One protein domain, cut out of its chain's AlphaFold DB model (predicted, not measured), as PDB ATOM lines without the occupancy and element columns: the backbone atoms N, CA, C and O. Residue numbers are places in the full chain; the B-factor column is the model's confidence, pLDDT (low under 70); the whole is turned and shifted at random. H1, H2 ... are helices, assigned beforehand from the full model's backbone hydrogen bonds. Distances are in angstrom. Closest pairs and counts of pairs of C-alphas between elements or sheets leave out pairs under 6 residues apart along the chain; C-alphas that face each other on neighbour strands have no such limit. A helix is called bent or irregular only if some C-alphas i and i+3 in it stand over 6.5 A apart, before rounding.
ATOM      1  N   LEU A  46      -0.654 -40.312  28.511       87.19
ATOM      2  CA  LEU A  46      -0.415 -39.102  29.299       87.19
ATOM      3  C   LEU A  46      -0.750 -37.831  28.509       87.19
ATOM      4  O   LEU A  46      -1.482 -36.989  29.019       87.19
ATOM      5  N   ASP A  47      -0.272 -37.716  27.268       88.19
ATOM      6  CA  ASP A  47      -0.549 -36.554  26.407       88.19
ATOM      7  C   ASP A  47      -2.047 -36.447  26.087       88.19
ATOM      8  O   ASP A  47      -2.633 -35.365  26.100       88.19
ATOM      9  N   GLU A  48      -2.678 -37.593  25.831       87.12
ATOM     10  CA  GLU A  48      -4.106 -37.707  25.542       87.12
ATOM     11  C   GLU A  48      -4.950 -37.289  26.757       87.12
ATOM     12  O   GLU A  48      -5.844 -36.451  26.634       87.12
ATOM     13  N   ALA A  49      -4.625 -37.800  27.948       88.56
ATOM     14  CA  ALA A  49      -5.303 -37.431  29.188       88.56
ATOM     15  C   ALA A  49      -5.111 -35.945  29.520       88.56
ATOM     16  O   ALA A  49      -6.080 -35.262  29.855       88.56
ATOM     17  N   ALA A  50      -3.890 -35.424  29.367       85.00
ATOM     18  CA  ALA A  50      -3.594 -34.012  29.574       85.00
ATOM     19  C   ALA A  50      -4.396 -33.124  28.615       85.00
ATOM     20  O   ALA A  50      -4.974 -32.135  29.049       85.00
ATOM     21  N   SER A  51      -4.508 -33.494  27.336       83.12
ATOM     22  CA  SER A  51      -5.318 -32.760  26.355       83.12
ATOM     23  C   SER A  51      -6.813 -32.756  26.703       83.12
ATOM     24  O   SER A  51      -7.473 -31.718  26.595       83.12
ATOM     25  N   ILE A  52      -7.344 -33.893  27.170       78.38
ATOM     26  CA  ILE A  52      -8.748 -34.018  27.586       78.38
ATOM     27  C   ILE A  52      -9.056 -33.116  28.783       78.38
ATOM     28  O   ILE A  52     -10.099 -32.458  28.802       78.38
ATOM     29  N   VAL A  53      -8.151 -33.073  29.762       77.62
ATOM     30  CA  VAL A  53      -8.285 -32.228  30.955       77.62
ATOM     31  C   VAL A  53      -8.075 -30.749  30.615       77.62
ATOM     32  O   VAL A  53      -8.814 -29.906  31.111       77.62
ATOM     33  N   ALA A  54      -7.106 -30.426  29.751       71.12
ATOM     34  CA  ALA A  54      -6.669 -29.054  29.500       71.12
ATOM     35  C   ALA A  54      -7.517 -28.259  28.492       71.12
ATOM     36  O   ALA A  54      -7.414 -27.035  28.490       71.12
ATOM     37  N   GLY A  55      -8.313 -28.883  27.609       56.38
ATOM     38  CA  GLY A  55      -8.939 -28.084  26.541       56.38
ATOM     39  C   GLY A  55     -10.154 -28.625  25.792       56.38
ATOM     40  O   GLY A  55     -10.902 -27.818  25.241       56.38
ATOM     41  N   SER A  56     -10.427 -29.932  25.746       48.25
ATOM     42  CA  SER A  56     -11.520 -30.416  24.877       48.25
ATOM     43  C   SER A  56     -12.906 -30.393  25.535       48.25
ATOM     44  O   SER A  56     -13.875 -29.997  24.889       48.25
ATOM     45  N   ARG A  57     -13.033 -30.719  26.831       50.00
ATOM     46  CA  ARG A  57     -14.357 -30.798  27.487       50.00
ATOM     47  C   ARG A  57     -14.925 -29.470  27.992       50.00
ATOM     48  O   ARG A  57     -16.144 -29.332  28.015       50.00
ATOM     49  N   ALA A  58     -14.095 -28.486  28.343       47.62
ATOM     50  CA  ALA A  58     -14.582 -27.143  28.693       47.62
ATOM     51  C   ALA A  58     -15.271 -26.458  27.495       47.62
ATOM     52  O   ALA A  58     -16.255 -25.741  27.655       47.62
ATOM     53  N   THR A  59     -14.800 -26.755  26.282       46.81
ATOM     54  CA  THR A  59     -15.332 -26.190  25.037       46.81
ATOM     55  C   THR A  59     -16.617 -26.895  24.572       46.81
ATOM     56  O   THR A  59     -17.518 -26.236  24.063       46.81
ATOM     57  N   GLU A  60     -16.744 -28.215  24.778       50.25
ATOM     58  CA  GLU A  60     -17.954 -28.989  24.420       50.25
ATOM     59  C   GLU A  60     -19.105 -28.867  25.433       50.25
ATOM     60  O   GLU A  60     -20.269 -28.927  25.043       50.25
ATOM     61  N   TYR A  61     -18.803 -28.700  26.726       48.25
ATOM     62  CA  TYR A  61     -19.803 -28.692  27.805       48.25
ATOM     63  C   TYR A  61     -19.991 -27.314  28.477       48.25
ATOM     64  O   TYR A  61     -20.784 -27.197  29.415       48.25
ATOM     65  N   GLY A  62     -19.302 -26.273  27.992       50.94
ATOM     66  CA  GLY A  62     -19.350 -24.899  28.514       50.94
ATOM     67  C   GLY A  62     -18.740 -24.735  29.916       50.94
ATOM     68  O   GLY A  62     -18.114 -25.657  30.443       50.94
ATOM     69  N   GLU A  63     -19.006 -23.586  30.562       44.88
ATOM     70  CA  GLU A  63     -18.638 -23.226  31.962       44.88
ATOM     71  C   GLU A  63     -19.097 -24.260  33.032       44.88
ATOM     72  O   GLU A  63     -18.861 -24.120  34.230       44.88
ATOM     73  N   GLY A  64     -19.781 -25.341  32.636       48.28
ATOM     74  CA  GLY A  64     -20.219 -26.417  33.524       48.28
ATOM     75  C   GLY A  64     -19.174 -27.504  33.804       48.28
ATOM     76  O   GLY A  64     -19.324 -28.220  34.798       48.28
ATOM     77  N   ALA A  65     -18.141 -27.658  32.965       53.97
ATOM     78  CA  ALA A  65     -17.182 -28.767  33.074       53.97
ATOM     79  C   ALA A  65     -16.293 -28.668  34.328       53.97
ATOM     80  O   ALA A  65     -16.115 -29.661  35.038       53.97
ATOM     81  N   GLU A  66     -15.823 -27.461  34.643       58.19
ATOM     82  CA  GLU A  66     -15.029 -27.126  35.838       58.19
ATOM     83  C   GLU A  66     -15.778 -27.395  37.156       58.19
ATOM     84  O   GLU A  66     -15.179 -27.758  38.163       58.19
ATOM     85  N   ASN A  67     -17.114 -27.337  37.126       68.94
ATOM     86  CA  ASN A  67     -17.981 -27.565  38.284       68.94
ATOM     87  C   ASN A  67     -18.619 -28.965  38.312       68.94
ATOM     88  O   ASN A  67     -19.514 -29.231  39.121       68.94
ATOM     89  N   SER A  68     -18.205 -29.871  37.423       82.88
ATOM     90  CA  SER A  68     -18.820 -31.198  37.306       82.88
ATOM     91  C   SER A  68     -18.562 -32.074  38.535       82.88
ATOM     92  O   SER A  68     -19.505 -32.650  39.076       82.88
ATOM     93  N   LEU A  69     -17.324 -32.129  39.033       89.44
ATOM     94  CA  LEU A  69     -16.959 -32.953  40.190       89.44
ATOM     95  C   LEU A  69     -17.600 -32.480  41.505       89.44
ATOM     96  O   LEU A  69     -18.219 -33.319  42.162       89.44
ATOM     97  N   PRO A  70     -17.568 -31.181  41.881       90.69
ATOM     98  CA  PRO A  70     -18.304 -30.698  43.053       90.69
ATOM     99  C   PRO A  70     -19.809 -30.990  42.984       90.69
ATOM    100  O   PRO A  70     -20.426 -31.363  43.981       90.69
ATOM    101  N   ARG A  71     -20.412 -30.872  41.796       91.81
ATOM    102  CA  ARG A  71     -21.837 -31.161  41.590       91.81
ATOM    103  C   ARG A  71     -22.153 -32.649  41.734       91.81
ATOM    104  O   ARG A  71     -23.130 -32.998  42.391       91.81
ATOM    105  N   ILE A  72     -21.336 -33.518  41.137       93.88
ATOM    106  CA  ILE A  72     -21.463 -34.976  41.285       93.88
ATOM    107  C   ILE A  72     -21.322 -35.363  42.758       93.88
ATOM    108  O   ILE A  72     -22.142 -36.132  43.255       93.88
ATOM    109  N   ALA A  73     -20.340 -34.786  43.456       94.94
ATOM    110  CA  ALA A  73     -20.148 -34.997  44.882       94.94
ATOM    111  C   ALA A  73     -21.413 -34.628  45.667       94.94
ATOM    112  O   ALA A  73     -21.944 -35.482  46.361       94.94
ATOM    113  N   ALA A  74     -21.982 -33.435  45.461       95.62
ATOM    114  CA  ALA A  74     -23.219 -33.014  46.126       95.62
ATOM    115  C   ALA A  74     -24.413 -33.952  45.853       95.62
ATOM    116  O   ALA A  74     -25.196 -34.263  46.758       95.62
ATOM    117  N   TYR A  75     -24.557 -34.438  44.617       97.19
ATOM    118  CA  TYR A  75     -25.614 -35.389  44.264       97.19
ATOM    119  C   TYR A  75     -25.439 -36.728  44.975       97.19
ATOM    120  O   TYR A  75     -26.397 -37.262  45.539       97.19
ATOM    121  N   TRP A  76     -24.222 -37.265  44.980       97.81
ATOM    122  CA  TRP A  76     -23.927 -38.508  45.680       97.81
ATOM    123  C   TRP A  76     -24.026 -38.343  47.191       97.81
ATOM    124  O   TRP A  76     -24.552 -39.244  47.840       97.81
ATOM    125  N   SER A  77     -23.628 -37.192  47.738       97.88
ATOM    126  CA  SER A  77     -23.784 -36.901  49.160       97.88
ATOM    127  C   SER A  77     -25.245 -36.978  49.577       97.88
ATOM    128  O   SER A  77     -25.599 -37.680  50.525       97.88
ATOM    129  N   THR A  78     -26.110 -36.314  48.803       98.19
ATOM    130  CA  THR A  78     -27.561 -36.302  49.025       98.19
ATOM    131  C   THR A  78     -28.145 -37.711  48.955       98.19
ATOM    132  O   THR A  78     -28.936 -38.099  49.811       98.19
ATOM    133  N   TYR A  79     -27.745 -38.493  47.951       98.31
ATOM    134  CA  TYR A  79     -28.257 -39.848  47.753       98.31
ATOM    135  C   TYR A  79     -27.802 -40.829  48.846       98.31
ATOM    136  O   TYR A  79     -28.575 -41.685  49.268       98.31
ATOM    137  N   LEU A  80     -26.553 -40.714  49.302       97.81
ATOM    138  CA  LEU A  80     -25.947 -41.625  50.278       97.81
ATOM    139  C   LEU A  80     -26.165 -41.195  51.733       97.81
ATOM    140  O   LEU A  80     -25.868 -41.973  52.640       97.81
ATOM    141  N   GLY A  81     -26.640 -39.970  51.972       97.56
ATOM    142  CA  GLY A  81     -26.791 -39.408  53.314       97.56
ATOM    143  C   GLY A  81     -25.458 -39.171  54.032       97.56
ATOM    144  O   GLY A  81     -25.409 -39.221  55.259       97.56
ATOM    145  N   ARG A  82     -24.367 -38.950  53.288       97.06
ATOM    146  CA  ARG A  82     -23.034 -38.653  53.835       97.06
ATOM    147  C   ARG A  82     -22.326 -37.629  52.962       97.06
ATOM    148  O   ARG A  82     -22.458 -37.702  51.751       97.06
ATOM    149  N   GLU A  83     -21.530 -36.743  53.541       96.75
ATOM    150  CA  GLU A  83     -20.763 -35.781  52.746       96.75
ATOM    151  C   GLU A  83     -19.636 -36.456  51.950       96.75
ATOM    152  O   GLU A  83     -18.966 -37.376  52.428       96.75
ATOM    153  N   LEU A  84     -19.445 -35.986  50.722       95.94
ATOM    154  CA  LEU A  84     -18.400 -36.375  49.788       95.94
ATOM    155  C   LEU A  84     -17.768 -35.111  49.212       95.94
ATOM    156  O   LEU A  84     -18.461 -34.159  48.849       95.94
ATOM    157  N   SER A  85     -16.448 -35.121  49.091       94.31
ATOM    158  CA  SER A  85     -15.693 -34.062  48.429       94.31
ATOM    159  C   SER A  85     -15.673 -34.244  46.904       94.31
ATOM    160  O   SER A  85     -15.936 -35.325  46.367       94.31
ATOM    161  N   ALA A  86     -15.295 -33.189  46.177       92.50
ATOM    162  CA  ALA A  86     -15.019 -33.287  44.742       92.50
ATOM    163  C   ALA A  86     -13.896 -34.300  44.440       92.50
ATOM    164  O   ALA A  86     -13.978 -35.034  43.452       92.50
ATOM    165  N   ARG A  87     -12.899 -34.404  45.332       93.00
ATOM    166  CA  ARG A  87     -11.835 -35.412  45.259       93.00
ATOM    167  C   ARG A  87     -12.385 -36.830  45.403       93.00
ATOM    168  O   ARG A  87     -11.995 -37.707  44.635       93.00
ATOM    169  N   ASP A  88     -13.325 -37.057  46.322       95.50
ATOM    170  CA  ASP A  88     -13.997 -38.356  46.453       95.50
ATOM    171  C   ASP A  88     -14.726 -38.726  45.159       95.50
ATOM    172  O   ASP A  88     -14.595 -39.851  44.672       95.50
ATOM    173  N   ALA A  89     -15.450 -37.770  44.565       95.12
ATOM    174  CA  ALA A  89     -16.117 -37.968  43.283       95.12
ATOM    175  C   ALA A  89     -15.127 -38.353  42.172       95.12
ATOM    176  O   ALA A  89     -15.360 -39.327  41.456       95.12
ATOM    177  N   ALA A  90     -13.995 -37.651  42.066       93.75
ATOM    178  CA  ALA A  90     -12.956 -37.950  41.085       93.75
ATOM    179  C   ALA A  90     -12.366 -39.359  41.280       93.75
ATOM    180  O   ALA A  90     -12.320 -40.150  40.335       93.75
ATOM    181  N   ASN A  91     -12.005 -39.717  42.514       96.00
ATOM    182  CA  ASN A  91     -11.466 -41.037  42.851       96.00
ATOM    183  C   ASN A  91     -12.457 -42.167  42.534       96.00
ATOM    184  O   ASN A  91     -12.089 -43.202  41.982       96.00
ATOM    185  N   MET A  92     -13.741 -41.969  42.822       97.19
ATOM    186  CA  MET A  92     -14.779 -42.938  42.470       97.19
ATOM    187  C   MET A  92     -14.969 -43.072  40.952       97.19
ATOM    188  O   MET A  92     -15.228 -44.174  40.465       97.19
ATOM    189  N   MET A  93     -14.780 -41.998  40.181       96.62
ATOM    190  CA  MET A  93     -14.776 -42.081  38.717       96.62
ATOM    191  C   MET A  93     -13.582 -42.885  38.182       96.62
ATOM    192  O   MET A  93     -13.750 -43.632  37.216       96.62
ATOM    193  N   VAL A  94     -12.415 -42.828  38.835       96.94
ATOM    194  CA  VAL A  94     -11.283 -43.726  38.532       96.94
ATOM    195  C   VAL A  94     -11.680 -45.187  38.764       96.94
ATOM    196  O   VAL A  94     -11.494 -46.025  37.879       96.94
ATOM    197  N   LEU A  95     -12.300 -45.497  39.908       98.12
ATOM    198  CA  LEU A  95     -12.776 -46.854  40.208       98.12
ATOM    199  C   LEU A  95     -13.791 -47.352  39.170       98.12
ATOM    200  O   LEU A  95     -13.712 -48.499  38.733       98.12
ATOM    201  N   LEU A  96     -14.703 -46.487  38.714       97.44
ATOM    202  CA  LEU A  96     -15.646 -46.806  37.640       97.44
ATOM    203  C   LEU A  96     -14.926 -47.194  36.339       97.44
ATOM    204  O   LEU A  96     -15.351 -48.129  35.656       97.44
ATOM    205  N   LYS A  97     -13.844 -46.493  35.980       96.81
ATOM    206  CA  LYS A  97     -13.047 -46.833  34.793       96.81
ATOM    207  C   LYS A  97     -12.324 -48.160  34.961       96.81
ATOM    208  O   LYS A  97     -12.364 -48.969  34.037       96.81
ATOM    209  N   MET A  98     -11.798 -48.447  36.149       97.69
ATOM    210  CA  MET A  98     -11.189 -49.749  36.426       97.69
ATOM    211  C   MET A  98     -12.195 -50.900  36.392       97.69
ATOM    212  O   MET A  98     -11.896 -51.969  35.862       97.69
ATOM    213  N   ALA A  99     -13.420 -50.675  36.873       97.75
ATOM    214  CA  ALA A  99     -14.497 -51.649  36.744       97.75
ATOM    215  C   ALA A  99     -14.828 -51.932  35.266       97.75
ATOM    216  O   ALA A  99     -14.963 -53.092  34.875       97.75
ATOM    217  N   ARG A 100     -14.901 -50.896  34.416       97.19
ATOM    218  CA  ARG A 100     -15.119 -51.060  32.966       97.19
ATOM    219  C   ARG A 100     -13.970 -51.790  32.285       97.19
ATOM    220  O   ARG A 100     -14.237 -52.668  31.470       97.19
ATOM    221  N   GLU A 101     -12.735 -51.468  32.654       97.25
ATOM    222  CA  GLU A 101     -11.541 -52.141  32.144       97.25
ATOM    223  C   GLU A 101     -11.566 -53.638  32.462       97.25
ATOM    224  O   GLU A 101     -11.323 -54.454  31.580       97.25
ATOM    225  N   SER A 102     -11.980 -54.011  33.679       96.06
ATOM    226  CA  SER A 102     -12.088 -55.418  34.088       96.06
ATOM    227  C   SER A 102     -13.114 -56.232  33.283       96.06
ATOM    228  O   SER A 102     -12.986 -57.450  33.177       96.06
ATOM    229  N   HIS A 103     -14.128 -55.575  32.704       94.81
ATOM    230  CA  HIS A 103     -15.184 -56.235  31.936       94.81
ATOM    231  C   HIS A 103     -14.943 -56.181  30.421       94.81
ATOM    232  O   HIS A 103     -15.093 -57.187  29.728       94.81
ATOM    233  N   LYS A 104     -14.592 -55.004  29.889       95.69
ATOM    234  CA  LYS A 104     -14.326 -54.779  28.464       95.69
ATOM    235  C   LYS A 104     -13.166 -53.787  28.298       95.69
ATOM    236  O   LYS A 104     -13.422 -52.578  28.233       95.69
ATOM    237  N   PRO A 105     -11.927 -54.296  28.180       94.38
ATOM    238  CA  PRO A 105     -10.731 -53.486  28.010       94.38
ATOM    239  C   PRO A 105     -10.823 -52.522  26.834       94.38
ATOM    240  O   PRO A 105     -11.192 -52.915  25.719       94.38
ATOM    241  N   LYS A 106     -10.482 -51.260  27.082       93.50
ATOM    242  CA  LYS A 106     -10.411 -50.217  26.058       93.50
ATOM    243  C   LYS A 106      -9.401 -49.151  26.459       93.50
ATOM    244  O   LYS A 106      -9.209 -48.856  27.633       93.50
ATOM    245  N   ARG A 107      -8.779 -48.524  25.460       90.06
ATOM    246  CA  ARG A 107      -7.788 -47.466  25.688       90.06
ATOM    247  C   ARG A 107      -8.365 -46.276  26.466       90.06
ATOM    248  O   ARG A 107      -7.709 -45.795  27.383       90.06
ATOM    249  N   ASP A 108      -9.590 -45.860  26.138       91.00
ATOM    250  CA  ASP A 108     -10.281 -44.742  26.791       91.00
ATOM    251  C   ASP A 108     -10.495 -44.974  28.292       91.00
ATOM    252  O   ASP A 108     -10.467 -44.015  29.053       91.00
ATOM    253  N   ASN A 109     -10.617 -46.225  28.751       94.75
ATOM    254  CA  ASN A 109     -10.692 -46.519  30.182       94.75
ATOM    255  C   ASN A 109      -9.437 -46.031  30.920       94.75
ATOM    256  O   ASN A 109      -9.561 -45.361  31.944       94.75
ATOM    257  N   HIS A 110      -8.244 -46.324  30.389       94.81
ATOM    258  CA  HIS A 110      -6.983 -45.861  30.971       94.81
ATOM    259  C   HIS A 110      -6.813 -44.347  30.816       94.81
ATOM    260  O   HIS A 110      -6.466 -43.682  31.790       94.81
ATOM    261  N   THR A 111      -7.098 -43.791  29.632       93.31
ATOM    262  CA  THR A 111      -6.998 -42.340  29.404       93.31
ATOM    263  C   THR A 111      -7.922 -41.559  30.347       93.31
ATOM    264  O   THR A 111      -7.479 -40.620  31.006       93.31
ATOM    265  N   ASP A 112      -9.187 -41.968  30.482       92.75
ATOM    266  CA  ASP A 112     -10.143 -41.324  31.386       92.75
ATOM    267  C   ASP A 112      -9.743 -41.497  32.859       92.75
ATOM    268  O   ASP A 112      -9.917 -40.568  33.643       92.75
ATOM    269  N   ALA A 113      -9.214 -42.663  33.252       95.25
ATOM    270  CA  ALA A 113      -8.758 -42.894  34.624       95.25
ATOM    271  C   ALA A 113      -7.629 -41.924  35.007       95.25
ATOM    272  O   ALA A 113      -7.676 -41.316  36.075       95.25
ATOM    273  N   ILE A 114      -6.656 -41.723  34.113       94.56
ATOM    274  CA  ILE A 114      -5.586 -40.735  34.309       94.56
ATOM    275  C   ILE A 114      -6.165 -39.317  34.330       94.56
ATOM    276  O   ILE A 114      -5.801 -38.529  35.198       94.56
ATOM    277  N   GLY A 115      -7.114 -39.003  33.442       91.38
ATOM    278  CA  GLY A 115      -7.795 -37.707  33.432       91.38
ATOM    279  C   GLY A 115      -8.501 -37.387  34.755       91.38
ATOM    280  O   GLY A 115      -8.318 -36.304  35.305       91.38
ATOM    281  N   TYR A 116      -9.254 -38.337  35.321       92.81
ATOM    282  CA  TYR A 116      -9.884 -38.159  36.633       92.81
ATOM    283  C   TYR A 116      -8.868 -38.068  37.775       92.81
ATOM    284  O   TYR A 116      -9.115 -37.334  38.726       92.81
ATOM    285  N   MET A 117      -7.725 -38.754  37.680       93.00
ATOM    286  CA  MET A 117      -6.653 -38.636  38.672       93.00
ATOM    287  C   MET A 117      -6.017 -37.236  38.666       93.00
ATOM    288  O   MET A 117      -5.776 -36.673  39.730       93.00
ATOM    289  N   LEU A 118      -5.800 -36.648  37.485       90.06
ATOM    290  CA  LEU A 118      -5.326 -35.264  37.359       90.06
ATOM    291  C   LEU A 118      -6.338 -34.269  37.943       90.06
ATOM    292  O   LEU A 118      -5.963 -33.367  38.683       90.06
ATOM    293  N   LEU A 119      -7.632 -34.462  37.674       88.50
ATOM    294  CA  LEU A 119      -8.680 -33.631  38.277       88.50
ATOM    295  C   LEU A 119      -8.758 -33.800  39.800       88.50
ATOM    296  O   LEU A 119      -9.024 -32.834  40.511       88.50
ATOM    297  N   ALA A 120      -8.522 -35.011  40.312       90.00
ATOM    298  CA  ALA A 120      -8.460 -35.256  41.747       90.00
ATOM    299  C   ALA A 120      -7.317 -34.458  42.383       90.00
ATOM    300  O   ALA A 120      -7.533 -33.825  43.409       90.00
ATOM    301  N   GLU A 121      -6.127 -34.445  41.771       88.25
ATOM    302  CA  GLU A 121      -4.968 -33.673  42.242       88.25
ATOM    303  C   GLU A 121      -5.273 -32.173  42.359       88.25
ATOM    304  O   GLU A 121      -4.948 -31.580  43.386       88.25
ATOM    305  N   GLN A 122      -6.009 -31.615  41.396       85.94
ATOM    306  CA  GLN A 122      -6.428 -30.208  41.365       85.94
ATOM    307  C   GLN A 122      -7.523 -29.838  42.379       85.94
ATOM    308  O   GLN A 122      -7.770 -28.654  42.606       85.94
ATOM    309  N   CYS A 123      -8.214 -30.812  42.980       84.50
ATOM    310  CA  CYS A 123      -9.224 -30.526  43.996       84.50
ATOM    311  C   CYS A 123      -8.541 -30.060  45.290       84.50
ATOM    312  O   CYS A 123      -7.771 -30.811  45.883       84.50
TER     313      CYS A 123
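AT A GLANCE: This is residues 46 to 123 of the 127 residues of an uncharacterized protein of Rhodococcus ruber (UniProt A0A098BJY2). The longest helix by residues, the kinked H1, packs with residues 46 to 53 across H4, one helix of a side-by-side helical hairpin made by H3 and H4. H2 makes a corner with the beginning of H3, and residues 59 to 64 of H1 stick out. The printed part has 78 residues, with four named helices in the order H1, H2, H3, H4 and no named strand, and is all helix. It is compact, with a radius of gyration of the C-alphas of 12.9 A and spans of 35 by 32 by 20 A.

IN THESE COORDINATES: H1, residues 46 to 64, begins at C-alpha 46 (-0.415, -39.102, 29.299) and measures 23.9 A. It has a kink of 55 degrees near residue 58 and is irregular, with C-alphas 60 and 63 9.5 A apart. H4, residues 107 to 122, measures 23.4 A and ends at C-alpha 122 (-6.428, -30.208, 41.365). H3, residues 86 to 103, measures 26.3 A, and H2, residues 68 to 80, 18.1 A.

HOW THE PARTS SIT: H1 touches H4 with residues 46 to 53 alone; the closest C-alphas, of Ala 49 and Gly 115, are 4.9 A apart. Their lines are only just about perpendicular, at 71 degrees. H4 touches H3 at a shallow tilt of 14 degrees, opposite ways, a helical hairpin; the closest C-alphas, of Val 94 and Ala 113, are 4.7 A apart. Residues 86 to 90 of H3 touch residues 69 to 73 of H2, with the closest C-alphas, of Pro 70 and Ala 86, 4.5 A apart. These two helices are about perpendicular, at 85 degrees. H1 and H2 meet only through their link; H1 is apart from H3, and H2 from H4. Every O i to N i+4 pair is within hydrogen-bond range in H2, H3 and H4, and 9 of 15 in H1.

THE WHOLE: The C-alphas farthest apart, of Asp 47 and Gly 81, are 37.7 A apart. The printed part has no cut, and its three links are tight. The mean pLDDT of the printed part is 85.8, with residues 55 to 67 under 70.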